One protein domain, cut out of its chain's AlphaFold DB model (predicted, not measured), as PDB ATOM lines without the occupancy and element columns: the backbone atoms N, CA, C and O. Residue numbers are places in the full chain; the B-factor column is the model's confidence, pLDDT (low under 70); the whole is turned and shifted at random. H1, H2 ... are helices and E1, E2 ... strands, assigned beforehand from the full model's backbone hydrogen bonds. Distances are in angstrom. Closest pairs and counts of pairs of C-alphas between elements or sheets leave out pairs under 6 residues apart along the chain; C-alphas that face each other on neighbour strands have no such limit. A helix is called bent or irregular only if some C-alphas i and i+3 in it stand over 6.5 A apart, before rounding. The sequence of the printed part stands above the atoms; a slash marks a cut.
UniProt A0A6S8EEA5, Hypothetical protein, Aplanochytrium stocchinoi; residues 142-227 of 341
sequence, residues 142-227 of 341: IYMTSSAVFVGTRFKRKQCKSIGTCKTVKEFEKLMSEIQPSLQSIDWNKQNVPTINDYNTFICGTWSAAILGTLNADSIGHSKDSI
ATOM      1  N   ILE A 142      23.137  22.014  -2.349       96.81
ATOM      2  CA  ILE A 142      24.453  21.389  -2.292       96.81
ATOM      3  C   ILE A 142      24.665  20.945  -0.854       96.81
ATOM      4  O   ILE A 142      24.593  21.758   0.065       96.81
ATOM      5  N   TYR A 143      24.956  19.672  -0.632       95.25
ATOM      6  CA  TYR A 143      25.247  19.198   0.714       95.25
ATOM      7  C   TYR A 143      26.421  18.229   0.738       95.25
ATOM      8  O   TYR A 143      26.602  17.398  -0.153       95.25
ATOM      9  N   MET A 144      27.245  18.363   1.769       93.94
ATOM     10  CA  MET A 144      28.475  17.609   1.958       93.94
ATOM     11  C   MET A 144      28.326  16.677   3.146       93.94
ATOM     12  O   MET A 144      28.055  17.121   4.258       93.94
ATOM     13  N   THR A 145      28.546  15.388   2.934       91.12
ATOM     14  CA  THR A 145      28.749  14.428   4.020       91.12
ATOM     15  C   THR A 145      30.243  14.283   4.304       91.12
ATOM     16  O   THR A 145      31.083  14.852   3.607       91.12
ATOM     17  N   SER A 146      30.604  13.458   5.284       83.94
ATOM     18  CA  SER A 146      32.004  13.102   5.551       83.94
ATOM     19  C   SER A 146      32.701  12.349   4.405       83.94
ATOM     20  O   SER A 146      33.909  12.136   4.479       83.94
ATOM     21  N   SER A 147      31.964  11.925   3.371       87.94
ATOM     22  CA  SER A 147      32.472  11.073   2.288       87.94
ATOM     23  C   SER A 147      32.179  11.577   0.876       87.94
ATOM     24  O   SER A 147      32.773  11.073  -0.080       87.94
ATOM     25  N   ALA A 148      31.265  12.534   0.696       92.94
ATOM     26  CA  ALA A 148      30.870  12.983  -0.632       92.94
ATOM     27  C   ALA A 148      30.164  14.346  -0.641       92.94
ATOM     28  O   ALA A 148      29.517  14.751   0.322       92.94
ATOM     29  N   VAL A 149      30.264  15.024  -1.783       95.38
ATOM     30  CA  VAL A 149      29.480  16.200  -2.158       95.38
ATOM     31  C   VAL A 149      28.310  15.736  -3.011       95.38
ATOM     32  O   VAL A 149      28.501  15.046  -4.021       95.38
ATOM     33  N   PHE A 150      27.112  16.166  -2.644       96.06
ATOM     34  CA  PHE A 150      25.887  15.893  -3.371       96.06
ATOM     35  C   PHE A 150      25.227  17.186  -3.835       96.06
ATOM     36  O   PHE A 150      25.261  18.206  -3.150       96.06
ATOM     37  N   VAL A 151      24.580  17.097  -4.990       96.88
ATOM     38  CA  VAL A 151      23.562  18.048  -5.438       96.88
ATOM     39  C   VAL A 151      22.227  17.322  -5.365       96.88
ATOM     40  O   VAL A 151      22.108  16.221  -5.910       96.88
ATOM     41  N   GLY A 152      21.232  17.889  -4.685       95.94
ATOM     42  CA  GLY A 152      19.972  17.189  -4.451       95.94
ATOM     43  C   GLY A 152      18.780  18.076  -4.128       95.94
ATOM     44  O   GLY A 152      18.915  19.230  -3.741       95.94
ATOM     45  N   THR A 153      17.602  17.492  -4.292       95.81
ATOM     46  CA  THR A 153      16.296  17.963  -3.839       95.81
ATOM     47  C   THR A 153      15.733  16.969  -2.814       95.81
ATOM     48  O   THR A 153      16.454  16.081  -2.343       95.81
ATOM     49  N   ARG A 154      14.440  17.059  -2.470       95.00
ATOM     50  CA  ARG A 154      13.811  16.100  -1.550       95.00
ATOM     51  C   ARG A 154      13.808  14.677  -2.111       95.00
ATOM     52  O   ARG A 154      14.057  13.731  -1.364       95.00
ATOM     53  N   PHE A 155      13.526  14.525  -3.406       95.00
ATOM     54  CA  PHE A 155      13.292  13.229  -4.044       95.00
ATOM     55  C   PHE A 155      14.337  12.833  -5.087       95.00
ATOM     56  O   PHE A 155      14.253  11.739  -5.645       95.00
ATOM     57  N   LYS A 156      15.344  13.670  -5.340       94.12
ATOM     58  CA  LYS A 156      16.341  13.441  -6.389       94.12
ATOM     59  C   LYS A 156      17.713  13.919  -5.939       94.12
ATOM     60  O   LYS A 156      17.841  15.036  -5.464       94.12
ATOM     61  N   ARG A 157      18.766  13.124  -6.117       95.25
ATOM     62  CA  ARG A 157      20.139  13.550  -5.799       95.25
ATOM     63  C   ARG A 157      21.172  12.968  -6.745       95.25
ATOM     64  O   ARG A 157      20.926  11.968  -7.413       95.25
ATOM     65  N   LYS A 158      22.354  13.569  -6.743       95.25
ATOM     66  CA  LYS A 158      23.518  13.104  -7.483       95.25
ATOM     67  C   LYS A 158      24.795  13.347  -6.700       95.25
ATOM     68  O   LYS A 158      25.042  14.459  -6.235       95.25
ATOM     69  N   GLN A 159      25.626  12.316  -6.599       95.56
ATOM     70  CA  GLN A 159      26.982  12.461  -6.086       95.56
ATOM     71  C   GLN A 159      27.849  13.167  -7.133       95.56
ATOM     72  O   GLN A 159      27.975  12.696  -8.261       95.56
ATOM     73  N   CYS A 160      28.432  14.300  -6.755       95.06
ATOM     74  CA  CYS A 160      29.253  15.132  -7.636       95.06
ATOM     75  C   CYS A 160      30.750  14.903  -7.412       95.06
ATOM     76  O   CYS A 160      31.535  14.924  -8.357       95.06
ATOM     77  N   LYS A 161      31.145  14.640  -6.163       94.75
ATOM     78  CA  LYS A 161      32.541  14.416  -5.784       94.75
ATOM     79  C   LYS A 161      32.622  13.504  -4.568       94.75
ATOM     80  O   LYS A 161      31.869  13.683  -3.619       94.75
ATOM     81  N   SER A 162      33.543  12.547  -4.581       93.25
ATOM     82  CA  SER A 162      33.941  11.824  -3.370       93.25
ATOM     83  C   SER A 162      34.919  12.674  -2.563       93.25
ATOM     84  O   SER A 162      35.815  13.300  -3.128       93.25
ATOM     85  N   ILE A 163      34.753  12.687  -1.247       88.50
ATOM     86  CA  ILE A 163      35.600  13.420  -0.311       88.50
ATOM     87  C   ILE A 163      36.334  12.387   0.552       88.50
ATOM     88  O   ILE A 163      35.734  11.430   1.040       88.50
ATOM     89  N   GLY A 164      37.644  12.567   0.725       80.81
ATOM     90  CA  GLY A 164      38.391  11.886   1.784       80.81
ATOM     91  C   GLY A 164      38.088  12.489   3.159       80.81
ATOM     92  O   GLY A 164      37.270  13.395   3.298       80.81
ATOM     93  N   THR A 165      38.768  12.026   4.205       79.44
ATOM     94  CA  THR A 165      38.581  12.611   5.538       79.44
ATOM     95  C   THR A 165      39.052  14.069   5.568       79.44
ATOM     96  O   THR A 165      40.247  14.330   5.468       79.44
ATOM     97  N   CYS A 166      38.123  15.009   5.749       84.31
ATOM     98  CA  CYS A 166      38.415  16.427   5.957       84.31
ATOM     99  C   CYS A 166      38.536  16.704   7.464       84.31
ATOM    100  O   CYS A 166      37.537  16.661   8.183       84.31
ATOM    101  N   LYS A 167      39.753  16.936   7.973       82.06
ATOM    102  CA  LYS A 167      40.023  17.062   9.419       82.06
ATOM    103  C   LYS A 167      40.298  18.498   9.853       82.06
ATOM    104  O   LYS A 167      39.968  18.859  10.984       82.06
ATOM    105  N   THR A 168      40.901  19.301   8.979       87.94
ATOM    106  CA  THR A 168      41.372  20.658   9.290       87.94
ATOM    107  C   THR A 168      40.568  21.740   8.570       87.94
ATOM    108  O   THR A 168      39.957  21.495   7.533       87.94
ATOM    109  N   VAL A 169      40.610  22.967   9.098       89.06
ATOM    110  CA  VAL A 169      39.970  24.143   8.477       89.06
ATOM    111  C   VAL A 169      40.553  24.422   7.085       89.06
ATOM    112  O   VAL A 169      39.802  24.638   6.145       89.06
ATOM    113  N   LYS A 170      41.877  24.304   6.911       90.19
ATOM    114  CA  LYS A 170      42.538  24.503   5.606       90.19
ATOM    115  C   LYS A 170      42.096  23.486   4.551       90.19
ATOM    116  O   LYS A 170      41.938  23.827   3.384       90.19
ATOM    117  N   GLU A 171      41.907  22.226   4.948       90.12
ATOM    118  CA  GLU A 171      41.362  21.196   4.053       90.12
ATOM    119  C   GLU A 171      39.921  21.515   3.658       90.12
ATOM    120  O   GLU A 171      39.548  21.308   2.505       90.12
ATOM    121  N   PHE A 172      39.133  22.056   4.591       89.44
ATOM    122  CA  PHE A 172      37.763  22.472   4.325       89.44
ATOM    123  C   PHE A 172      37.697  23.677   3.374       89.44
ATOM    124  O   PHE A 172      36.949  23.645   2.402       89.44
ATOM    125  N   GLU A 173      38.525  24.703   3.575       89.62
ATOM    126  CA  GLU A 173      38.635  25.852   2.663       89.62
ATOM    127  C   GLU A 173      39.037  25.412   1.250       89.62
ATOM    128  O   GLU A 173      38.431  25.825   0.257       89.62
ATOM    129  N   LYS A 174      40.016  24.503   1.156       91.00
ATOM    130  CA  LYS A 174      40.411  23.891  -0.113       91.00
ATOM    131  C   LYS A 174      39.240  23.140  -0.747       91.00
ATOM    132  O   LYS A 174      38.953  23.361  -1.921       91.00
ATOM    133  N   LEU A 175      38.534  22.307   0.019       90.25
ATOM    134  CA  LEU A 175      37.349  21.595  -0.456       90.25
ATOM    135  C   LEU A 175      36.309  22.576  -1.016       90.25
ATOM    136  O   LEU A 175      35.872  22.392  -2.148       90.25
ATOM    137  N   MET A 176      35.976  23.644  -0.287       89.31
ATOM    138  CA  MET A 176      35.023  24.669  -0.729       89.31
ATOM    139  C   MET A 176      35.428  25.325  -2.053       89.31
ATOM    140  O   MET A 176      34.580  25.494  -2.929       89.31
ATOM    141  N   SER A 177      36.718  25.611  -2.249       89.06
ATOM    142  CA  SER A 177      37.227  26.163  -3.515       89.06
ATOM    143  C   SER A 177      37.130  25.186  -4.699       89.06
ATOM    144  O   SER A 177      36.988  25.602  -5.847       89.06
ATOM    145  N   GLU A 178      37.158  23.879  -4.429       91.12
ATOM    146  CA  GLU A 178      37.113  22.828  -5.449       91.12
ATOM    147  C   GLU A 178      35.696  22.307  -5.732       91.12
ATOM    148  O   GLU A 178      35.511  21.536  -6.679       91.12
ATOM    149  N   ILE A 179      34.697  22.663  -4.918       92.06
ATOM    150  CA  ILE A 179      33.342  22.126  -5.073       92.06
ATOM    151  C   ILE A 179      32.685  22.663  -6.334       92.06
ATOM    152  O   ILE A 179      32.232  21.850  -7.135       92.06
ATOM    153  N   GLN A 180      32.667  23.982  -6.544       93.19
ATOM    154  CA  GLN A 180      31.968  24.608  -7.671       93.19
ATOM    155  C   GLN A 180      32.260  23.950  -9.037       93.19
ATOM    156  O   GLN A 180      31.295  23.612  -9.724       93.19
ATOM    157  N   PRO A 181      33.525  23.700  -9.441       92.56
ATOM    158  CA  PRO A 181      33.812  23.037 -10.718       92.56
ATOM    159  C   PRO A 181      33.430  21.547 -10.754       92.56
ATOM    160  O   PRO A 181      33.339  20.969 -11.832       92.56
ATOM    161  N   SER A 182      33.212  20.909  -9.600       93.06
ATOM    162  CA  SER A 182      32.805  19.499  -9.511       93.06
ATOM    163  C   SER A 182      31.290  19.285  -9.524       93.06
ATOM    164  O   SER A 182      30.839  18.154  -9.711       93.06
ATOM    165  N   LEU A 183      30.499  20.345  -9.314       95.19
ATOM    166  CA  LEU A 183      29.043  20.256  -9.249       95.19
ATOM    167  C   LEU A 183      28.455  19.816 -10.588       95.19
ATOM    168  O   LEU A 183      28.906  20.210 -11.662       95.19
ATOM    169  N   GLN A 184      27.404  19.007 -10.516       93.31
ATOM    170  CA  GLN A 184      26.715  18.488 -11.690       93.31
ATOM    171  C   GLN A 184      25.230  18.810 -11.614       93.31
ATOM    172  O   GLN A 184      24.626  18.815 -10.543       93.31
ATOM    173  N   SER A 185      24.633  19.064 -12.777       92.38
ATOM    174  CA  SER A 185      23.202  19.320 -12.865       92.38
ATOM    175  C   SER A 185      22.391  18.059 -12.561       92.38
ATOM    176  O   SER A 185      22.742  16.955 -12.996       92.38
ATOM    177  N   ILE A 186      21.275  18.253 -11.860       93.50
ATOM    178  CA  ILE A 186      20.214  17.255 -11.681       93.50
ATOM    179  C   ILE A 186      18.913  17.655 -12.393       93.50
ATOM    180  O   ILE A 186      17.886  17.004 -12.214       93.50
ATOM    181  N   ASP A 187      18.938  18.725 -13.189       89.00
ATOM    182  CA  ASP A 187      17.807  19.197 -13.990       89.00
ATOM    183  C   ASP A 187      17.601  18.281 -15.212       89.00
ATOM    184  O   ASP A 187      18.550  17.842 -15.876       89.00
ATOM    185  N   TRP A 188      16.342  17.958 -15.504       85.75
ATOM    186  CA  TRP A 188      15.988  17.145 -16.662       85.75
ATOM    187  C   TRP A 188      16.122  17.906 -17.972       85.75
ATOM    188  O   TRP A 188      16.712  17.409 -18.941       85.75
ATOM    189  N   ASN A 189      15.619  19.132 -17.972       74.75
ATOM    190  CA  ASN A 189      15.359  19.916 -19.164       74.75
ATOM    191  C   ASN A 189      16.558  20.791 -19.521       74.75
ATOM    192  O   ASN A 189      16.823  21.029 -20.697       74.75
ATOM    193  N   LYS A 190      17.335  21.213 -18.520       72.31
ATOM    194  CA  LYS A 190      18.498  22.090 -18.703       72.31
ATOM    195  C   LYS A 190      19.765  21.435 -18.147       72.31
ATOM    196  O   LYS A 190      19.705  20.444 -17.428       72.31
ATOM    197  N   GLN A 191      20.940  21.929 -18.534       80.00
ATOM    198  CA  GLN A 191      22.206  21.591 -17.865       80.00
ATOM    199  C   GLN A 191      22.541  22.680 -16.840       80.00
ATOM    200  O   GLN A 191      23.624  23.254 -16.843       80.00
ATOM    201  N   ASN A 192      21.574  22.981 -15.973       85.50
ATOM    202  CA  ASN A 192      21.726  23.992 -14.936       85.50
ATOM    203  C   ASN A 192      22.575  23.416 -13.803       85.50
ATOM    204  O   ASN A 192      22.073  22.668 -12.959       85.50
ATOM    205  N   VAL A 193      23.877  23.694 -13.830       92.00
ATOM    206  CA  VAL A 193      24.776  23.386 -12.715       92.00
ATOM    207  C   VAL A 193      24.528  24.427 -11.621       92.00
ATOM    208  O   VAL A 193      24.580  25.619 -11.924       92.00
ATOM    209  N   PRO A 194      24.235  24.023 -10.373       93.25
ATOM    210  CA  PRO A 194      23.998  24.984  -9.304       93.25
ATOM    211  C   PRO A 194      25.256  25.799  -8.991       93.25
ATOM    212  O   PRO A 194      26.378  25.286  -9.015       93.25
ATOM    213  N   THR A 195      25.057  27.069  -8.656       92.94
ATOM    214  CA  THR A 195      26.101  27.952  -8.125       92.94
ATOM    215  C   THR A 195      26.001  27.990  -6.608       92.94
ATOM    216  O   THR A 195      24.897  28.078  -6.076       92.94
ATOM    217  N   ILE A 196      27.132  27.930  -5.909       92.25
ATOM    218  CA  ILE A 196      27.189  28.121  -4.455       92.25
ATOM    219  C   ILE A 196      26.686  29.529  -4.112       92.25
ATOM    220  O   ILE A 196      27.140  30.513  -4.694       92.25
ATOM    221  N   ASN A 197      25.752  29.617  -3.167       91.31
ATOM    222  CA  ASN A 197      25.226  30.870  -2.634       91.31
ATOM    223  C   ASN A 197      24.960  30.753  -1.122       91.31
ATOM    224  O   ASN A 197      25.158  29.696  -0.523       91.31
ATOM    225  N   ASP A 198      24.479  31.838  -0.515       90.25
ATOM    226  CA  ASP A 198      24.363  31.975   0.943       90.25
ATOM    227  C   ASP A 198      23.364  31.010   1.613       90.25
ATOM    228  O   ASP A 198      23.386  30.806   2.831       90.25
ATOM    229  N   TYR A 199      22.451  30.407   0.849       93.50
ATOM    230  CA  TYR A 199      21.396  29.562   1.414       93.50
ATOM    231  C   TYR A 199      21.436  28.110   0.949       93.50
ATOM    232  O   TYR A 199      20.782  27.274   1.574       93.50
ATOM    233  N   ASN A 200      22.174  27.788  -0.116       95.12
ATOM    234  CA  ASN A 200      22.063  26.486  -0.765       95.12
ATOM    235  C   ASN A 200      23.141  25.469  -0.388       95.12
ATOM    236  O   ASN A 200      23.038  24.334  -0.846       95.12
ATOM    237  N   THR A 201      24.137  25.829   0.426       95.12
ATOM    238  CA  THR A 201      25.254  24.932   0.760       95.12
ATOM    239  C   THR A 201      25.212  24.453   2.207       95.12
ATOM    240  O   THR A 201      25.049  25.245   3.135       95.12
ATOM    241  N   PHE A 202      25.378  23.141   2.399       94.81
ATOM    242  CA  PHE A 202      25.239  22.470   3.689       94.81
ATOM    243  C   PHE A 202      26.393  21.527   3.997       94.81
ATOM    244  O   PHE A 202      26.910  20.825   3.128       94.81
ATOM    245  N   ILE A 203      26.717  21.444   5.278       93.06
ATOM    246  CA  ILE A 203      27.548  20.409   5.875       93.06
ATOM    247  C   ILE A 203      26.641  19.484   6.685       93.06
ATOM    248  O   ILE A 203      25.848  19.940   7.506       93.06
ATOM    249  N   CYS A 204      26.751  18.184   6.444       93.38
ATOM    250  CA  CYS A 204      25.851  17.163   6.963       93.38
ATOM    251  C   CYS A 204      26.614  16.066   7.709       93.38
ATOM    252  O   CYS A 204      27.663  15.593   7.258       93.38
ATOM    253  N   GLY A 205      26.037  15.608   8.818       89.50
ATOM    254  CA  GLY A 205      26.589  14.545   9.650       89.50
ATOM    255  C   GLY A 205      27.690  15.027  10.593       89.50
ATOM    256  O   GLY A 205      27.714  16.176  11.028       89.50
ATOM    257  N   THR A 206      28.605  14.124  10.942       86.38
ATOM    258  CA  THR A 206      29.651  14.403  11.932       86.38
ATOM    259  C   THR A 206      30.858  15.084  11.298       86.38
ATOM    260  O   THR A 206      31.536  14.497  10.456       86.38
ATOM    261  N   TRP A 207      31.162  16.292  11.772       86.94
ATOM    262  CA  TRP A 207      32.331  17.084  11.386       86.94
ATOM    263  C   TRP A 207      33.127  17.524  12.616       86.94
ATOM    264  O   TRP A 207      32.604  17.540  13.733       86.94
ATOM    265  N   SER A 208      34.409  17.854  12.431       87.25
ATOM    266  CA  SER A 208      35.254  18.294  13.545       87.25
ATOM    267  C   SER A 208      34.763  19.636  14.101       87.25
ATOM    268  O   SER A 208      34.363  20.529  13.352       87.25
ATOM    269  N   ALA A 209      34.823  19.803  15.426       87.44
ATOM    270  CA  ALA A 209      34.396  21.039  16.087       87.44
ATOM    271  C   ALA A 209      35.166  22.274  15.584       87.44
ATOM    272  O   ALA A 209      34.601  23.360  15.517       87.44
ATOM    273  N   ALA A 210      36.427  22.093  15.177       86.50
ATOM    274  CA  ALA A 210      37.239  23.148  14.578       86.50
ATOM    275  C   ALA A 210      36.646  23.656  13.254       86.50
ATOM    276  O   ALA A 210      36.564  24.861  13.062       86.50
ATOM    277  N   ILE A 211      36.188  22.759  12.371       87.44
ATOM    278  CA  ILE A 211      35.531  23.153  11.115       87.44
ATOM    279  C   ILE A 211      34.209  23.852  11.431       87.44
ATOM    280  O   ILE A 211      33.987  24.971  10.974       87.44
ATOM    281  N   LEU A 212      33.375  23.236  12.276       87.50
ATOM    282  CA  LEU A 212      32.065  23.781  12.641       87.50
ATOM    283  C   LEU A 212      32.156  25.174  13.282       87.50
ATOM    284  O   LEU A 212      31.322  26.026  12.995       87.50
ATOM    285  N   GLY A 213      33.179  25.421  14.105       84.50
ATOM    286  CA  GLY A 213      33.409  26.715  14.754       84.50
ATOM    287  C   GLY A 213      33.865  27.834  13.812       84.50
ATOM    288  O   GLY A 213      33.776  28.998  14.184       84.50
ATOM    289  N   THR A 214      34.332  27.503  12.604       82.44
ATOM    290  CA  THR A 214      34.761  28.484  11.585       82.44
ATOM    291  C   THR A 214      33.700  28.786  10.531       82.44
ATOM    292  O   THR A 214      33.905  29.658   9.688       82.44
ATOM    293  N   LEU A 215      32.568  28.076  10.551       82.00
ATOM    294  CA  LEU A 215      31.514  28.281   9.566       82.00
ATOM    295  C   LEU A 215      30.843  29.632   9.780       82.00
ATOM    296  O   LEU A 215      30.338  29.928  10.863       82.00
ATOM    297  N   ASN A 216      30.745  30.413   8.707       81.50
ATOM    298  CA  ASN A 216      29.774  31.488   8.669       81.50
ATOM    299  C   ASN A 216      28.376  30.856   8.566       81.50
ATOM    300  O   ASN A 216      27.974  30.360   7.512       81.50
ATOM    301  N   ALA A 217      27.647  30.865   9.682       76.94
ATOM    302  CA  ALA A 217      26.313  30.286   9.773       76.94
ATOM    303  C   ALA A 217      25.313  30.941   8.806       76.94
ATOM    304  O   ALA A 217      24.312  30.313   8.458       76.94
ATOM    305  N   ASP A 218      25.576  32.157   8.323       76.56
ATOM    306  CA  ASP A 218      24.729  32.833   7.340       76.56
ATOM    307  C   ASP A 218      24.962  32.360   5.905       76.56
ATOM    308  O   ASP A 218      24.049  32.514   5.101       76.56
ATOM    309  N   SER A 219      26.103  31.729   5.597       81.06
ATOM    310  CA  SER A 219      26.428  31.254   4.241       81.06
ATOM    311  C   SER A 219      26.473  29.732   4.093       81.06
ATOM    312  O   SER A 219      26.186  29.215   3.015       81.06
ATOM    313  N   ILE A 220      26.791  28.991   5.160       89.44
ATOM    314  CA  ILE A 220      26.839  27.523   5.140       89.44
ATOM    315  C   ILE A 220      25.932  26.965   6.236       89.44
ATOM    316  O   ILE A 220      26.120  27.220   7.426       89.44
ATOM    317  N   GLY A 221      24.937  26.175   5.833       91.38
ATOM    318  CA  GLY A 221      24.082  25.439   6.757       91.38
ATOM    319  C   GLY A 221      24.803  24.235   7.365       91.38
ATOM    320  O   GLY A 221      25.657  23.619   6.733       91.38
ATOM    321  N   HIS A 222      24.427  23.851   8.582       91.75
ATOM    322  CA  HIS A 222      24.931  22.638   9.226       91.75
ATOM    323  C   HIS A 222      23.767  21.788   9.739       91.75
ATOM    324  O   HIS A 222      22.924  22.284  10.484       91.75
ATOM    325  N   SER A 223      23.739  20.513   9.353       89.88
ATOM    326  CA  SER A 223      22.786  19.515   9.838       89.88
ATOM    327  C   SER A 223      23.516  18.326  10.445       89.88
ATOM    328  O   SER A 223      24.487  17.824   9.885       89.88
ATOM    329  N   LYS A 224      23.010  17.819  11.570       87.75
ATOM    330  CA  LYS A 224      23.491  16.552  12.144       87.75
ATOM    331  C   LYS A 224      23.018  15.336  11.343       87.75
ATOM    332  O   LYS A 224      23.590  14.260  11.476       87.75
ATOM    333  N   ASP A 225      21.981  15.509  10.530       85.50
ATOM    334  CA  ASP A 225      21.417  14.477   9.672       85.50
ATOM    335  C   ASP A 225      22.060  14.523   8.272       85.50
ATOM    336  O   ASP A 225      22.598  15.542   7.837       85.50
ATOM    337  N   SER A 226      22.005  13.400   7.562       85.50
ATOM    338  CA  SER A 226      22.407  13.256   6.158       85.50
ATOM    339  C   SER A 226      21.280  12.709   5.270       85.50
ATOM    340  O   SER A 226      21.500  12.433   4.088       85.50
ATOM    341  N   ILE A 227      20.067  12.570   5.819       89.06
ATOM    342  CA  ILE A 227      18.871  12.185   5.071       89.06
ATOM    343  C   ILE A 227      18.471  13.337   4.127       89.06
ATOM    344  O   ILE A 227      18.225  14.452   4.593       89.06
TER     345      ILE A 227
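AT A GLANCE: This is residues 142 to 227 of the 341 residues of the protein "Hypothetical protein" of Aplanochytrium stocchinoi (UniProt A0A6S8EEA5). A strongly twisted wall of five strands has helix H1 slantwise over one face; the short helix H2 lies at one end of the long axis, the loop of residues 183 to 200 at the other. The 86 printed residues include, in order, E1, E2, E3, H1, E4, H2 and E5, a mixed class of helices and strands. The mixed sheet runs E3 E2 E1 E4 E5. The whole is compact, with a radius of gyration of the C-alphas of 12.5 A, yet elongated, spanning 40 by 24 by 23 A.

HOW THE PARTS SIT: E1, residues 142 to 144, and E2, residues 148 to 152, form an antiparallel hairpin, with N 143 and O 150 2.9 A apart. E3, residues 156 to 162, forms a second hairpin with E2, with N 158 and O 151 at 2.8 A; E1 E2 E3 is a meander, each strand the antiparallel neighbour of the one before. H1, residues 169 to 182, is on the sheet at a height of 8.3 A, over E2 and slantwise at 45 degrees to it on the local plane. E4, residues 201 to 204, is parallel to E1, with N 144 and O 202 at 2.8 A. E3, H1, E4 make a split strand-helix-strand unit, two strands of one sheet that follow each other among the strands with a helix between them in the chain and E2 and E1 between them in the sheet, its crossover right-handed. H2, residues 209 to 214, touches residues 169 to 172 of H1 alone, the closest C-alphas being Val 169 and Ile 211 at 5.3 A. E5, residues 220 to 223, is an edge strand parallel to E4, with N 221 and O 201 at 2.9 A; E4, H2, E5 form a strand-helix-strand unit, parallel neighbours joined through a helix, also right-handed. In H2 every O i to N i+4 pair is within hydrogen-bond range, in H1 7 of 10.

IN THESE COORDINATES: E1 begins at C-alpha 142 (24.453, 21.389, -2.292), E3 measures 17.9 A, and H1 measures 19.9 A from C-alpha 169 (39.970, 24.143, 8.477). H1 is irregular, but only just: C-alphas 177 and 180 are 6.9 A apart. E5 ends at C-alpha 223 (22.786, 19.515, 9.838).

THE WHOLE: The C-alphas farthest apart, of Asn 189 and Ala 210, are 40.3 A apart. The printed part has no cut; the link from H1 to E4 is long, 18 residues. Mean pLDDT of the printed part is 89.5, and no printed residue is under 70.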